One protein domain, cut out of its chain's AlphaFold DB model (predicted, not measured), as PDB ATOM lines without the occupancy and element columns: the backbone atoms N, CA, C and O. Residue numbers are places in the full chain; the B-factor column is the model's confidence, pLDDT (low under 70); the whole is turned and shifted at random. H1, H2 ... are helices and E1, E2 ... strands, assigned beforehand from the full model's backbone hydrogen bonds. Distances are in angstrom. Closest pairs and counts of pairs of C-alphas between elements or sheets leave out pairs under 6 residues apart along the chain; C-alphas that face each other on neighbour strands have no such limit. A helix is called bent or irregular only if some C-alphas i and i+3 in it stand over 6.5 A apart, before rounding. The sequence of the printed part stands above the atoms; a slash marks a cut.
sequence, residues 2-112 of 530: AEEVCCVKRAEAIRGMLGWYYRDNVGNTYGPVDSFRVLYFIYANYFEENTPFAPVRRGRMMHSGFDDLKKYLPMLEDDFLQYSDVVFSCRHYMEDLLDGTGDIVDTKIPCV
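AT A GLANCE: This is residues 2 to 112 of the 530 residues of an uncharacterized protein of Babesia sp. Xinjiang (UniProt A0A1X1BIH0). A small, strongly twisted sheet of three strands lies toward one end of an elongated body; the long helix H3 slants over it and runs on past it, where its residues 83 to 87 pack on H1, which runs the opposite way at a shallow tilt and reaches to the other end of the body. H4 sits at the far end, across H1, H2 lies near the middle, and from H4 the tail, residues 100 to 112, folds back to the sheet's edge at E2. The 111 printed residues hold four named helices and three named strands in the order H1 E1 E2 H2 E3 H3 H4; the antiparallel sheet runs E2 E1 E3, and the class is mixed, helices and strands. The whole is compact, with a radius of gyration of the C-alphas of 14.2 A and spans of 43 by 25 by 22 A.

HOW THE PARTS SIT: Start at H1, residues 2 to 16, which only grazes the sheet with residues 14 to 16. Next, E1, residues 19 to 23, forms a hairpin with E2, residues 29 to 34; look for N 20 and O 33, 2.7 A apart. On the other side of E1 is E3, residues 52 to 57, also antiparallel, with N 56 and O 19 at 2.7 A. Between E2 and E3 in the chain comes H2, residues 35 to 43; E2, H2 and E3 make a split strand-helix-strand unit, two strands running the same way with E1 between them, its crossover right-handed. H3, residues 69 to 88, lies over E1 and E3 at a height over the sheet of 10.3 A. With residues 76 to 84 alone it touches H2, closest at the C-alphas of Ser 35 and Phe 80, 6.0 A, at a steep tilt of 66 degrees. With residues 83 to 87 alone it touches H1 at a shallow tilt of 19 degrees, opposite ways; the C-alphas of Arg 10 and Val 87 are closest, 4.9 A. H4, residues 91 to 99, only just touches H1, with 3 pairs of C-alphas within 8 A, closest at Cys 7 and Tyr 93, 7.3 A, and is apart from E1, E2, E3 and H2. Every O i to N i+4 pair is within hydrogen-bond range in H2 and H4, 9 of 11 in H1 and 11 of 16 in H3.

IN THESE COORDINATES: Find C-alpha 2 at (26.068, 39.097, -9.663); from there H1 runs 21.6 A to C-alpha 16. E1 covers 13.8 A, E2 14.8 A, H2 12.3 A and E3 17.1 A. H3 starts at C-alpha 69, (23.128, 14.209, 19.099), and spans 24.1 A; it is irregular, with C-alphas 82 and 85 at 7.8 A and a kink of 50 degrees near residue 82. H4, 12.2 A long, ends at C-alpha 99, (9.524, 26.896, -2.868).

THE WHOLE: The C-alphas of Ala 2 and Val 26 are the farthest apart, 45.6 A. The printed part has no cut, and the link from E3 to H3, 11 residues, is long. Residues 111 to 112 pair antiparallel with residues 29 to 30 of E2. Mean pLDDT of the printed part is 91.0; look for values under 70 at residues 2 to 3 and 101 to 107.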
ATOM      1  N   ALA A   2      26.185  38.895 -11.122       64.44
ATOM      2  CA  ALA A   2      26.068  39.097  -9.663       64.44
ATOM      3  C   ALA A   2      25.375  37.921  -8.934       64.44
ATOM      4  O   ALA A   2      25.809  37.507  -7.862       64.44
ATOM      5  N   GLU A   3      24.356  37.339  -9.569       65.56
ATOM      6  CA  GLU A   3      23.582  36.195  -9.068       65.56
ATOM      7  C   GLU A   3      24.414  34.907  -8.942       65.56
ATOM      8  O   GLU A   3      24.199  34.103  -8.041       65.56
ATOM      9  N   GLU A   4      25.425  34.734  -9.796       81.44
ATOM     10  CA  GLU A   4      26.328  33.580  -9.745       81.44
ATOM     11  C   GLU A   4      27.282  33.692  -8.546       81.44
ATOM     12  O   GLU A   4      27.601  32.690  -7.909       81.44
ATOM     13  N   VAL A   5      27.699  34.912  -8.180       93.00
ATOM     14  CA  VAL A   5      28.670  35.146  -7.098       93.00
ATOM     15  C   VAL A   5      28.107  34.769  -5.725       93.00
ATOM     16  O   VAL A   5      28.832  34.170  -4.927       93.00
ATOM     17  N   CYS A   6      26.838  35.076  -5.421       93.50
ATOM     18  CA  CYS A   6      26.244  34.667  -4.139       93.50
ATOM     19  C   CYS A   6      26.034  33.145  -4.072       93.50
ATOM     20  O   CYS A   6      26.366  32.525  -3.058       93.50
ATOM     21  N   CYS A   7      25.599  32.521  -5.171       93.38
ATOM     22  CA  CYS A   7      25.437  31.071  -5.269       93.38
ATOM     23  C   CYS A   7      26.768  30.314  -5.131       93.38
ATOM     24  O   CYS A   7      26.814  29.302  -4.428       93.38
ATOM     25  N   VAL A   8      27.858  30.815  -5.727       94.81
ATOM     26  CA  VAL A   8      29.209  30.243  -5.576       94.81
ATOM     27  C   VAL A   8      29.702  30.371  -4.134       94.81
ATOM     28  O   VAL A   8      30.068  29.357  -3.542       94.81
ATOM     29  N   LYS A   9      29.625  31.562  -3.519       95.94
ATOM     30  CA  LYS A   9      30.028  31.757  -2.110       95.94
ATOM     31  C   LYS A   9      29.246  30.856  -1.151       95.94
ATOM     32  O   LYS A   9      29.834  30.239  -0.267       95.94
ATOM     33  N   ARG A  10      27.934  30.712  -1.355       94.75
ATOM     34  CA  ARG A  10      27.091  29.778  -0.592       94.75
ATOM     35  C   ARG A  10      27.467  28.318  -0.847       94.75
ATOM     36  O   ARG A  10      27.408  27.502   0.068       94.75
ATOM     37  N   ALA A  11      27.849  27.946  -2.070       94.00
ATOM     38  CA  ALA A  11      28.330  26.596  -2.363       94.00
ATOM     39  C   ALA A  11      29.670  26.299  -1.673       94.00
ATOM     40  O   ALA A  11      29.873  25.181  -1.206       94.00
ATOM     41  N   GLU A  12      30.562  27.283  -1.577       96.06
ATOM     42  CA  GLU A  12      31.822  27.178  -0.837       96.06
ATOM     43  C   GLU A  12      31.595  27.107   0.678       96.06
ATOM     44  O   GLU A  12      32.194  26.252   1.325       96.06
ATOM     45  N   ALA A  13      30.676  27.908   1.228       96.38
ATOM     46  CA  ALA A  13      30.296  27.861   2.641       96.38
ATOM     47  C   ALA A  13      29.730  26.486   3.048       96.38
ATOM     48  O   ALA A  13      30.239  25.870   3.980       96.38
ATOM     49  N   ILE A  14      28.766  25.944   2.291       94.44
ATOM     50  CA  ILE A  14      28.202  24.601   2.546       94.44
ATOM     51  C   ILE A  14      29.265  23.494   2.392       94.44
ATOM     52  O   ILE A  14      29.231  22.500   3.108       94.44
ATOM     53  N   ARG A  15      30.252  23.656   1.495       94.25
ATOM     54  CA  ARG A  15      31.406  22.735   1.391       94.25
ATOM     55  C   ARG A  15      32.434  22.906   2.521       94.25
ATOM     56  O   ARG A  15      33.289  22.032   2.678       94.25
ATOM     57  N   GLY A  16      32.406  24.036   3.226       95.94
ATOM     58  CA  GLY A  16      33.263  24.348   4.371       95.94
ATOM     59  C   GLY A  16      32.755  23.745   5.679       95.94
ATOM     60  O   GLY A  16      33.579  23.284   6.471       95.94
ATOM     61  N   MET A  17      31.427  23.696   5.840       96.88
ATOM     62  CA  MET A  17      30.727  23.051   6.957       96.88
ATOM     63  C   MET A  17      31.143  21.586   7.151       96.88
ATOM     64  O   MET A  17      31.567  20.884   6.221       96.88
ATOM     65  N   LEU A  18      30.962  21.097   8.374       97.19
ATOM     66  CA  LEU A  18      31.033  19.675   8.683       97.19
ATOM     67  C   LEU A  18      29.914  18.903   7.971       97.19
ATOM     68  O   LEU A  18      28.768  19.343   7.872       97.19
ATOM     69  N   GLY A  19      30.269  17.712   7.491       97.00
ATOM     70  CA  GLY A  19      29.293  16.692   7.138       97.00
ATOM     71  C   GLY A  19      28.962  15.846   8.365       97.00
ATOM     72  O   GLY A  19      29.764  15.734   9.287       97.00
ATOM     73  N   TRP A  20      27.817  15.185   8.347       97.44
ATOM     74  CA  TRP A  20      27.327  14.358   9.442       97.44
ATOM     75  C   TRP A  20      26.758  13.060   8.889       97.44
ATOM     76  O   TRP A  20      25.987  13.076   7.926       97.44
ATOM     77  N   TYR A  21      27.124  11.939   9.503       97.38
ATOM     78  CA  TYR A  21      26.325  10.723   9.409       97.38
ATOM     79  C   TYR A  21      25.416  10.643  10.632       97.38
ATOM     80  O   TYR A  21      25.863  10.936  11.739       97.38
ATOM     81  N   TYR A  22      24.185  10.180  10.449       97.31
ATOM     82  CA  TYR A  22      23.316   9.770  11.553       97.31
ATOM     83  C   TYR A  22      22.840   8.333  11.357       97.31
ATOM     84  O   TYR A  22      22.970   7.771  10.261       97.31
ATOM     85  N   ARG A  23      22.306   7.726  12.417       96.81
ATOM     86  CA  ARG A  23      21.618   6.435  12.345       96.81
ATOM     87  C   ARG A  23      20.146   6.565  12.689       96.81
ATOM     88  O   ARG A  23      19.797   7.312  13.595       96.81
ATOM     89  N   ASP A  24      19.306   5.828  11.970       96.19
ATOM     90  CA  ASP A  24      17.910   5.634  12.368       96.19
ATOM     91  C   ASP A  24      17.793   4.585  13.490       96.19
ATOM     92  O   ASP A  24      18.757   3.895  13.842       96.19
ATOM     93  N   ASN A  25      16.578   4.415  14.010       94.25
ATOM     94  CA  ASN A  25      16.262   3.451  15.068       94.25
ATOM     95  C   ASN A  25      16.388   1.979  14.605       94.25
ATOM     96  O   ASN A  25      16.376   1.067  15.428       94.25
ATOM     97  N   VAL A  26      16.535   1.732  13.297       95.06
ATOM     98  CA  VAL A  26      16.822   0.415  12.692       95.06
ATOM     99  C   VAL A  26      18.348   0.188  12.571       95.06
ATOM    100  O   VAL A  26      18.828  -0.923  12.326       95.06
ATOM    101  N   GLY A  27      19.146   1.236  12.791       93.88
ATOM    102  CA  GLY A  27      20.599   1.261  12.692       93.88
ATOM    103  C   GLY A  27      21.138   1.444  11.267       93.88
ATOM    104  O   GLY A  27      22.345   1.240  11.053       93.88
ATOM    105  N   ASN A  28      20.300   1.796  10.293       95.94
ATOM    106  CA  ASN A  28      20.748   2.233   8.969       95.94
ATOM    107  C   ASN A  28      21.494   3.559   9.116       95.94
ATOM    108  O   ASN A  28      21.141   4.376   9.958       95.94
ATOM    109  N   THR A  29      22.556   3.765   8.338       95.62
ATOM    110  CA  THR A  29      23.382   4.978   8.419       95.62
ATOM    111  C   THR A  29      23.092   5.870   7.220       95.62
ATOM    112  O   THR A  29      23.115   5.390   6.094       95.62
ATOM    113  N   TYR A  30      22.857   7.158   7.445       96.00
ATOM    114  CA  TYR A  30      22.481   8.127   6.413       96.00
ATOM    115  C   TYR A  30      23.470   9.288   6.372       96.00
ATOM    116  O   TYR A  30      23.937   9.730   7.423       96.00
ATOM    117  N   GLY A  31      23.775   9.789   5.174       95.19
ATOM    118  CA  GLY A  31      24.613  10.974   4.957       95.19
ATOM    119  C   GLY A  31      25.712  10.771   3.902       95.19
ATOM    120  O   GLY A  31      25.699   9.775   3.181       95.19
ATOM    121  N   PRO A  32      26.699  11.683   3.808       95.25
ATOM    122  CA  PRO A  32      26.917  12.816   4.706       95.25
ATOM    123  C   PRO A  32      25.921  13.963   4.462       95.25
ATOM    124  O   PRO A  32      25.626  14.302   3.318       95.25
ATOM    125  N   VAL A  33      25.439  14.572   5.544       95.25
ATOM    126  CA  VAL A  33      24.546  15.747   5.555       95.25
ATOM    127  C   VAL A  33      25.302  16.947   6.126       95.25
ATOM    128  O   VAL A  33      25.994  16.787   7.121       95.25
ATOM    129  N   ASP A  34      25.204  18.130   5.531       95.62
ATOM    130  CA  ASP A  34      25.816  19.357   6.066       95.62
ATOM    131  C   ASP A  34      25.133  19.863   7.356       95.62
ATOM    132  O   ASP A  34      23.935  19.648   7.564       95.62
ATOM    133  N   SER A  35      25.883  20.561   8.218       96.56
ATOM    134  CA  SER A  35      25.388  21.108   9.498       96.56
ATOM    135  C   SER A  35      24.121  21.963   9.366       96.56
ATOM    136  O   SER A  35      23.241  21.892  10.224       96.56
ATOM    137  N   PHE A  36      23.991  22.735   8.280       94.56
ATOM    138  CA  PHE A  36      22.812  23.566   8.010       94.56
ATOM    139  C   PHE A  36      21.546  22.716   7.849       94.56
ATOM    140  O   PHE A  36      20.539  22.967   8.520       94.56
ATOM    141  N   ARG A  37      21.598  21.668   7.018       92.44
ATOM    142  CA  ARG A  37      20.489  20.714   6.876       92.44
ATOM    143  C   ARG A  37      20.213  19.946   8.168       92.44
ATOM    144  O   ARG A  37      19.045  19.740   8.488       92.44
ATOM    145  N   VAL A  38      21.236  19.547   8.932       95.38
ATOM    146  CA  VAL A  38      21.003  18.866  10.222       95.38
ATOM    147  C   VAL A  38      20.245  19.777  11.193       95.38
ATOM    148  O   VAL A  38      19.247  19.330  11.756       95.38
ATOM    149  N   LEU A  39      20.621  21.054  11.330       94.69
ATOM    150  CA  LEU A  39      19.853  22.014  12.136       94.69
ATOM    151  C   LEU A  39      18.411  22.162  11.657       94.69
ATOM    152  O   LEU A  39      17.501  22.148  12.480       94.69
ATOM    153  N   TYR A  40      18.188  22.271  10.346       91.38
ATOM    154  CA  TYR A  40      16.837  22.341   9.788       91.38
ATOM    155  C   TYR A  40      15.973  21.140  10.219       91.38
ATOM    156  O   TYR A  40      14.839  21.317  10.663       91.38
ATOM    157  N   PHE A  41      16.527  19.923  10.178       93.62
ATOM    158  CA  PHE A  41      15.835  18.716  10.641       93.62
ATOM    159  C   PHE A  41      15.623  18.673  12.163       93.62
ATOM    160  O   PHE A  41      14.577  18.195  12.602       93.62
ATOM    161  N   ILE A  42      16.551  19.211  12.966       94.56
ATOM    162  CA  ILE A  42      16.367  19.376  14.420       94.56
ATOM    163  C   ILE A  42      15.205  20.338  14.700       94.56
ATOM    164  O   ILE A  42      14.299  19.992  15.452       94.56
ATOM    165  N   TYR A  43      15.169  21.508  14.049       91.38
ATOM    166  CA  TYR A  43      14.075  22.478  14.203       91.38
ATOM    167  C   TYR A  43      12.714  21.943  13.740       91.38
ATOM    168  O   TYR A  43      11.682  22.347  14.275       91.38
ATOM    169  N   ALA A  44      12.702  21.025  12.773       91.00
ATOM    170  CA  ALA A  44      11.505  20.322  12.324       91.00
ATOM    171  C   ALA A  44      11.202  19.028  13.123       91.00
ATOM    172  O   ALA A  44      10.316  18.270  12.731       91.00
ATOM    173  N   ASN A  45      11.888  18.789  14.250       94.50
ATOM    174  CA  ASN A  45      11.703  17.649  15.162       94.50
ATOM    175  C   ASN A  45      11.845  16.255  14.507       94.50
ATOM    176  O   ASN A  45      11.178  15.306  14.917       94.50
ATOM    177  N   TYR A  46      12.723  16.103  13.509       94.06
ATOM    178  CA  TYR A  46      13.030  14.794  12.904       94.06
ATOM    179  C   TYR A  46      14.001  13.935  13.727       94.06
ATOM    180  O   TYR A  46      14.137  12.744  13.447       94.06
ATOM    181  N   PHE A  47      14.693  14.520  14.709       96.38
ATOM    182  CA  PHE A  47      15.710  13.846  15.516       96.38
ATOM    183  C   PHE A  47      15.426  13.992  17.014       96.38
ATOM    184  O   PHE A  47      15.134  15.084  17.499       96.38
ATOM    185  N   GLU A  48      15.568  12.890  17.747       95.81
ATOM    186  CA  GLU A  48      15.578  12.856  19.213       95.81
ATOM    187  C   GLU A  48      16.995  13.168  19.750       95.81
ATOM    188  O   GLU A  48      17.992  12.970  19.048       95.81
ATOM    189  N   GLU A  49      17.130  13.624  21.003       94.50
ATOM    190  CA  GLU A  49      18.437  13.988  21.599       94.50
ATOM    191  C   GLU A  49      19.453  12.827  21.657       94.50
ATOM    192  O   GLU A  49      20.664  13.061  21.641       94.50
ATOM    193  N   ASN A  50      18.949  11.593  21.721       96.94
ATOM    194  CA  ASN A  50      19.677  10.317  21.735       96.94
ATOM    195  C   ASN A  50      19.997   9.784  20.320       96.94
ATOM    196  O   ASN A  50      20.575   8.705  20.195       96.94
ATOM    197  N   THR A  51      19.611  10.494  19.248       97.19
ATOM    198  CA  THR A  51      19.863  10.029  17.874       97.19
ATOM    199  C   THR A  51      21.374   9.864  17.682       97.19
ATOM    200  O   THR A  51      22.108  10.814  17.971       97.19
ATOM    201  N   PRO A  52      21.886   8.722  17.186       97.88
ATOM    202  CA  PRO A  52      23.324   8.534  17.041       97.88
ATOM    203  C   PRO A  52      23.852   9.343  15.853       97.88
ATOM    204  O   PRO A  52      23.479   9.078  14.706       97.88
ATOM    205  N   PHE A  53      24.769  10.272  16.109       98.00
ATOM    206  CA  PHE A  53      25.447  11.109  15.117       98.00
ATOM    207  C   PHE A  53      26.959  10.865  15.096       98.00
ATOM    208  O   PHE A  53      27.564  10.455  16.086       98.00
ATOM    209  N   ALA A  54      27.584  11.140  13.952       97.62
ATOM    210  CA  ALA A  54      29.030  11.114  13.781       97.62
ATOM    211  C   ALA A  54      29.495  12.235  12.828       97.62
ATOM    212  O   ALA A  54      29.102  12.230  11.655       97.62
ATOM    213  N   PRO A  55      30.351  13.174  13.278       97.38
ATOM    214  CA  PRO A  55      30.886  14.230  12.425       97.38
ATOM    215  C   PRO A  55      31.879  13.687  11.393       97.38
ATOM    216  O   PRO A  55      32.678  12.781  11.658       97.38
ATOM    217  N   VAL A  56      31.853  14.285  10.207       96.62
ATOM    218  CA  VAL A  56      32.575  13.891   8.998       96.62
ATOM    219  C   VAL A  56      33.282  15.109   8.425       96.62
ATOM    220  O   VAL A  56      32.658  16.108   8.072       96.62
ATOM    221  N   ARG A  57      34.597  15.008   8.229       94.94
ATOM    222  CA  ARG A  57      35.388  16.057   7.583       94.94
ATOM    223  C   ARG A  57      36.080  15.490   6.354       94.94
ATOM    224  O   ARG A  57      36.805  14.501   6.439       94.94
ATOM    225  N   ARG A  58      35.837  16.101   5.188       90.38
ATOM    226  CA  ARG A  58      36.390  15.662   3.885       90.38
ATOM    227  C   ARG A  58      36.138  14.168   3.594       90.38
ATOM    228  O   ARG A  58      37.030  13.455   3.140       90.38
ATOM    229  N   GLY A  59      34.927  13.690   3.896       88.81
ATOM    230  CA  GLY A  59      34.500  12.303   3.659       88.81
ATOM    231  C   GLY A  59      35.027  11.259   4.653       88.81
ATOM    232  O   GLY A  59      34.778  10.073   4.455       88.81
ATOM    233  N   ARG A  60      35.735  11.658   5.720       92.00
ATOM    234  CA  ARG A  60      36.185  10.759   6.798       92.00
ATOM    235  C   ARG A  60      35.492  11.121   8.109       92.00
ATOM    236  O   ARG A  60      35.435  12.300   8.445       92.00
ATOM    237  N   MET A  61      34.988  10.128   8.845       93.00
ATOM    238  CA  MET A  61      34.500  10.343  10.214       93.00
ATOM    239  C   MET A  61      35.644  10.871  11.088       93.00
ATOM    240  O   MET A  61      36.770  10.377  10.992       93.00
ATOM    241  N   MET A  62      35.368  11.879  11.915       91.62
ATOM    242  CA  MET A  62      36.363  12.473  12.817       91.62
ATOM    243  C   MET A  62      36.607  11.618  14.066       91.62
ATOM    244  O   MET A  62      37.706  11.641  14.613       91.62
ATOM    245  N   HIS A  63      35.603  10.846  14.489       89.12
ATOM    246  CA  HIS A  63      35.656   9.978  15.664       89.12
ATOM    247  C   HIS A  63      35.304   8.534  15.290       89.12
ATOM    248  O   HIS A  63      34.569   8.277  14.336       89.12
ATOM    249  N   SER A  64      35.829   7.574  16.054       84.00
ATOM    250  CA  SER A  64      35.623   6.137  15.848       84.00
ATOM    251  C   SER A  64      34.302   5.646  16.456       84.00
ATOM    252  O   SER A  64      34.302   4.748  17.297       84.00
ATOM    253  N   GLY A  65      33.179   6.247  16.070       93.06
ATOM    254  CA  GLY A  65      31.873   5.877  16.610       93.06
ATOM    255  C   GLY A  65      30.752   6.826  16.215       93.06
ATOM    256  O   GLY A  65      30.964   7.790  15.481       93.06
ATOM    257  N   PHE A  66      29.564   6.514  16.726       96.94
ATOM    258  CA  PHE A  66      28.429   7.422  16.808       96.94
ATOM    259  C   PHE A  66      28.206   7.716  18.294       96.94
ATOM    260  O   PHE A  66      28.296   6.789  19.099       96.94
ATOM    261  N   ASP A  67      27.910   8.964  18.643       97.75
ATOM    262  CA  ASP A  67      27.396   9.339  19.967       97.75
ATOM    263  C   ASP A  67      26.070  10.090  19.802       97.75
ATOM    264  O   ASP A  67      25.766  10.588  18.718       97.75
ATOM    265  N   ASP A  68      25.318  10.216  20.888       97.31
ATOM    266  CA  ASP A  68      24.066  10.966  20.962       97.31
ATOM    267  C   ASP A  68      24.209  12.407  20.437       97.31
ATOM    268  O   ASP A  68      25.152  13.128  20.790       97.31
ATOM    269  N   LEU A  69      23.225  12.855  19.651       97.00
ATOM    270  CA  LEU A  69      23.128  14.209  19.099       97.00
ATOM    271  C   LEU A  69      23.405  15.295  20.151       97.00
ATOM    272  O   LEU A  69      24.137  16.246  19.873       97.00
ATOM    273  N   LYS A  70      22.895  15.120  21.377       97.25
ATOM    274  CA  LYS A  70      23.102  16.031  22.518       97.25
ATOM    275  C   LYS A  70      24.572  16.405  22.759       97.25
ATOM    276  O   LYS A  70      24.863  17.548  23.106       97.25
ATOM    277  N   LYS A  71      25.501  15.462  22.556       97.38
ATOM    278  CA  LYS A  71      26.954  15.660  22.719       97.38
ATOM    279  C   LYS A  71      27.546  16.552  21.621       97.38
ATOM    280  O   LYS A  71      28.552  17.221  21.848       97.38
ATOM    281  N   TYR A  72      26.929  16.550  20.442       97.19
ATOM    282  CA  TYR A  72      27.392  17.261  19.252       97.19
ATOM    283  C   TYR A  72      26.725  18.621  19.032       97.19
ATOM    284  O   TYR A  72      27.267  19.404  18.255       97.19
ATOM    285  N   LEU A  73      25.626  18.939  19.731       96.50
ATOM    286  CA  LEU A  73      24.923  20.222  19.593       96.50
ATOM    287  C   LEU A  73      25.854  21.456  19.631       96.50
ATOM    288  O   LEU A  73      25.739  22.257  18.709       96.50
ATOM    289  N   PRO A  74      26.827  21.600  20.562       97.06
ATOM    290  CA  PRO A  74      27.711  22.773  20.570       97.06
ATOM    291  C   PRO A  74      28.621  22.854  19.334       97.06
ATOM    292  O   PRO A  74      28.784  23.913  18.748       97.06
ATOM    293  N   MET A  75      29.168  21.717  18.884       96.88
ATOM    294  CA  MET A  75      30.019  21.645  17.684       96.88
ATOM    295  C   MET A  75      29.241  21.990  16.408       96.88
ATOM    296  O   MET A  75      29.790  22.553  15.464       96.88
ATOM    297  N   LEU A  76      27.970  21.604  16.380       96.62
ATOM    298  CA  LEU A  76      27.054  21.792  15.266       96.62
ATOM    299  C   LEU A  76      26.487  23.225  15.233       96.62
ATOM    300  O   LEU A  76      26.303  23.776  14.149       96.62
ATOM    301  N   GLU A  77      26.297  23.850  16.399       96.00
ATOM    302  CA  GLU A  77      26.023  25.284  16.549       96.00
ATOM    303  C   GLU A  77      27.229  26.132  16.107       96.00
ATOM    304  O   GLU A  77      27.064  26.995  15.245       96.00
ATOM    305  N   ASP A  78      28.439  25.843  16.602       97.44
ATOM    306  CA  ASP A  78      29.674  26.557  16.231       97.44
ATOM    307  C   ASP A  78      29.941  26.513  14.711       97.44
ATOM    308  O   ASP A  78      30.191  27.549  14.084       97.44
ATOM    309  N   ASP A  79      29.859  25.326  14.094       97.38
ATOM    310  CA  ASP A  79      30.074  25.148  12.651       97.38
ATOM    311  C   ASP A  79      28.983  25.843  11.819       97.38
ATOM    312  O   ASP A  79      29.278  26.469  10.801       97.38
ATOM    313  N   PHE A  80      27.724  25.822  12.266       96.31
ATOM    314  CA  PHE A  80      26.670  26.591  11.605       96.31
ATOM    315  C   PHE A  80      26.905  28.098  11.716       96.31
ATOM    316  O   PHE A  80      26.856  28.792  10.699       96.31
ATOM    317  N   LEU A  81      27.180  28.618  12.918       96.56
ATOM    318  CA  LEU A  81      27.403  30.045  13.148       96.56
ATOM    319  C   LEU A  81      28.577  30.577  12.316       96.56
ATOM    320  O   LEU A  81      28.480  31.682  11.787       96.56
ATOM    321  N   GLN A  82      29.629  29.776  12.111       97.56
ATOM    322  CA  GLN A  82      30.777  30.141  11.275       97.56
ATOM    323  C   GLN A  82      30.415  30.447   9.806       97.56
ATOM    324  O   GLN A  82      31.088  31.260   9.167       97.56
ATOM    325  N   TYR A  83      29.385  29.799   9.255       96.69
ATOM    326  CA  TYR A  83      29.044  29.873   7.826       96.69
ATOM    327  C   TYR A  83      27.644  30.446   7.536       96.69
ATOM    328  O   TYR A  83      27.338  30.745   6.377       96.69
ATOM    329  N   SER A  84      26.802  30.615   8.562       94.88
ATOM    330  CA  SER A  84      25.388  30.997   8.454       94.88
ATOM    331  C   SER A  84      25.173  32.295   7.671       94.88
ATOM    332  O   SER A  84      24.400  32.292   6.714       94.88
ATOM    333  N   ASP A  85      25.913  33.362   7.989       95.75
ATOM    334  CA  ASP A  85      25.835  34.661   7.302       95.75
ATOM    335  C   ASP A  85      26.017  34.529   5.781       95.75
ATOM    336  O   ASP A  85      25.291  35.141   4.994       95.75
ATOM    337  N   VAL A  86      26.961  33.689   5.339       96.06
ATOM    338  CA  VAL A  86      27.235  33.480   3.909       96.06
ATOM    339  C   VAL A  86      26.106  32.690   3.251       96.06
ATOM    340  O   VAL A  86      25.701  33.029   2.137       96.06
ATOM    341  N   VAL A  87      25.564  31.674   3.929       94.19
ATOM    342  CA  VAL A  87      24.446  30.874   3.405       94.19
ATOM    343  C   VAL A  87      23.170  31.715   3.301       94.19
ATOM    344  O   VAL A  87      22.582  31.777   2.220       94.19
ATOM    345  N   PHE A  88      22.795  32.435   4.361       94.00
ATOM    346  CA  PHE A  88      21.603  33.293   4.384       94.00
ATOM    347  C   PHE A  88      21.713  34.528   3.477       94.00
ATOM    348  O   PHE A  88      20.689  35.036   3.026       94.00
ATOM    349  N   SER A  89      22.926  34.991   3.141       94.38
ATOM    350  CA  SER A  89      23.113  36.064   2.147       94.38
ATOM    351  C   SER A  89      22.688  35.670   0.721       94.38
ATOM    352  O   SER A  89      22.477  36.538  -0.131       94.38
ATOM    353  N   CYS A  90      22.558  34.371   0.433       94.88
ATOM    354  CA  CYS A  90      22.189  33.875  -0.886       94.88
ATOM    355  C   CYS A  90      20.666  33.782  -1.036       94.88
ATOM    356  O   CYS A  90      20.058  32.754  -0.742       94.88
ATOM    357  N   ARG A  91      20.060  34.862  -1.544       93.31
ATOM    358  CA  ARG A  91      18.611  34.954  -1.771       93.31
ATOM    359  C   ARG A  91      18.049  33.769  -2.569       93.31
ATOM    360  O   ARG A  91      17.107  33.152  -2.093       93.31
ATOM    361  N   HIS A  92      18.662  33.410  -3.703       91.38
ATOM    362  CA  HIS A  92      18.190  32.305  -4.553       91.38
ATOM    363  C   HIS A  92      18.093  30.989  -3.781       91.38
ATOM    364  O   HIS A  92      17.085  30.311  -3.855       91.38
ATOM    365  N   TYR A  93      19.096  30.673  -2.956       89.25
ATOM    366  CA  TYR A  93      19.088  29.457  -2.143       89.25
ATOM    367  C   TYR A  93      17.965  29.443  -1.100       89.25
ATOM    368  O   TYR A  93      17.390  28.391  -0.837       89.25
ATOM    369  N   MET A  94      17.649  30.598  -0.509       88.75
ATOM    370  CA  MET A  94      16.539  30.713   0.435       88.75
ATOM    371  C   MET A  94      15.177  30.641  -0.263       88.75
ATOM    372  O   MET A  94      14.247  30.087   0.312       88.75
ATOM    373  N   GLU A  95      15.059  31.153  -1.490       89.88
ATOM    374  CA  GLU A  95      13.862  31.005  -2.328       89.88
ATOM    375  C   GLU A  95      13.688  29.540  -2.775       89.88
ATOM    376  O   GLU A  95      12.648  28.955  -2.493       89.88
ATOM    377  N   ASP A  96      14.734  28.890  -3.303       87.44
ATOM    378  CA  ASP A  96      14.741  27.461  -3.674       87.44
ATOM    379  C   ASP A  96      14.352  26.539  -2.495       87.44
ATOM    380  O   ASP A  96      13.664  25.530  -2.679       87.44
ATOM    381  N   LEU A  97      14.797  26.878  -1.276       83.69
ATOM    382  CA  LEU A  97      14.490  26.150  -0.040       83.69
ATOM    383  C   LEU A  97      13.029  26.336   0.411       83.69
ATOM    384  O   LEU A  97      12.456  25.410   0.982       83.69
ATOM    385  N   LEU A  98      12.441  27.514   0.176       83.31
ATOM    386  CA  LEU A  98      11.051  27.831   0.531       83.31
ATOM    387  C   LEU A  98      10.048  27.294  -0.496       83.31
ATOM    388  O   LEU A  98       8.998  26.783  -0.108       83.31
ATOM    389  N   ASP A  99      10.377  27.385  -1.784       85.25
ATOM    390  CA  ASP A  99       9.524  26.896  -2.868       85.25
ATOM    391  C   ASP A  99       9.498  25.359  -2.918       85.25
ATOM    392  O   ASP A  99       8.538  24.766  -3.415       85.25
ATOM    393  N   GLY A 100      10.549  24.695  -2.413       73.62
ATOM    394  CA  GLY A 100      10.681  23.231  -2.408       73.62
ATOM    395  C   GLY A 100      10.793  22.613  -3.809       73.62
ATOM    396  O   GLY A 100      10.737  21.393  -3.957       73.62
ATOM    397  N   THR A 101      10.934  23.450  -4.837       68.62
ATOM    398  CA  THR A 101      11.031  23.090  -6.259       68.62
ATOM    399  C   THR A 101      12.461  22.793  -6.699       68.62
ATOM    400  O   THR A 101      12.660  22.159  -7.733       68.62
ATOM    401  N   GLY A 102      13.461  23.242  -5.937       60.03
ATOM    402  CA  GLY A 102      14.860  22.973  -6.234       60.03
ATOM    403  C   GLY A 102      15.289  21.571  -5.798       60.03
ATOM    404  O   GLY A 102      15.177  21.228  -4.622       60.03
ATOM    405  N   ASP A 103      15.972  20.845  -6.695       56.22
ATOM    406  CA  ASP A 103      16.801  19.655  -6.388       56.22
ATOM    407  C   ASP A 103      17.844  19.914  -5.271       56.22
ATOM    408  O   ASP A 103      18.518  19.015  -4.782       56.22
ATOM    409  N   ILE A 104      18.007  21.171  -4.852       54.72
ATOM    410  CA  ILE A 104      18.833  21.599  -3.726       54.72
ATOM    411  C   ILE A 104      18.266  21.099  -2.388       54.72
ATOM    412  O   ILE A 104      19.041  20.807  -1.469       54.72
ATOM    413  N   VAL A 105      16.946  20.919  -2.282       56.03
ATOM    414  CA  VAL A 105      16.321  20.153  -1.196       56.03
ATOM    415  C   VAL A 105      16.228  18.686  -1.619       56.03
ATOM    416  O   VAL A 105      15.151  18.090  -1.649       56.03
ATOM    417  N   ASP A 106      17.380  18.088  -1.941       51.81
ATOM    418  CA  ASP A 106      17.508  16.643  -2.132       51.81
ATOM    419  C   ASP A 106      17.256  15.947  -0.785       51.81
ATOM    420  O   ASP A 106      18.164  15.615  -0.020       51.81
ATOM    421  N   THR A 107      15.970  15.794  -0.459       59.53
ATOM    422  CA  THR A 107      15.438  15.122   0.738       59.53
ATOM    423  C   THR A 107      15.879  13.664   0.814       59.53
ATOM    424  O   THR A 107      15.809  13.038   1.873       59.53
ATOM    425  N   LYS A 108      16.382  13.121  -0.299       76.12
ATOM    426  CA  LYS A 108      16.989  11.801  -0.417       76.12
ATOM    427  C   LYS A 108      18.413  11.852   0.119       76.12
ATOM    428  O   LYS A 108      19.386  11.684  -0.611       76.12
ATOM    429  N   ILE A 109      18.525  12.024   1.434       86.12
ATOM    430  CA  ILE A 109      19.773  11.754   2.141       86.12
ATOM    431  C   ILE A 109      20.154  10.299   1.825       86.12
ATOM    432  O   ILE A 109      19.375   9.392   2.139       86.12
ATOM    433  N   PRO A 110      21.309  10.041   1.188       86.56
ATOM    434  CA  PRO A 110      21.656   8.691   0.794       86.56
ATOM    435  C   PRO A 110      21.841   7.825   2.041       86.56
ATOM    436  O   PRO A 110      22.587   8.174   2.960       86.56
ATOM    437  N   CYS A 111      21.163   6.677   2.059       91.19
ATOM    438  CA  CYS A 111      21.503   5.606   2.982       91.19
ATOM    439  C   CYS A 111      22.872   5.068   2.561       91.19
ATOM    440  O   CYS A 111      23.038   4.567   1.447       91.19
ATOM    441  N   VAL A 112      23.861   5.195   3.442       89.06
ATOM    442  CA  VAL A 112      25.154   4.545   3.280       89.06
ATOM    443  C   VAL A 112      24.913   3.062   3.498       89.06
ATOM    444  O   VAL A 112      24.767   2.600   4.632       89.06
TER     445      VAL A 112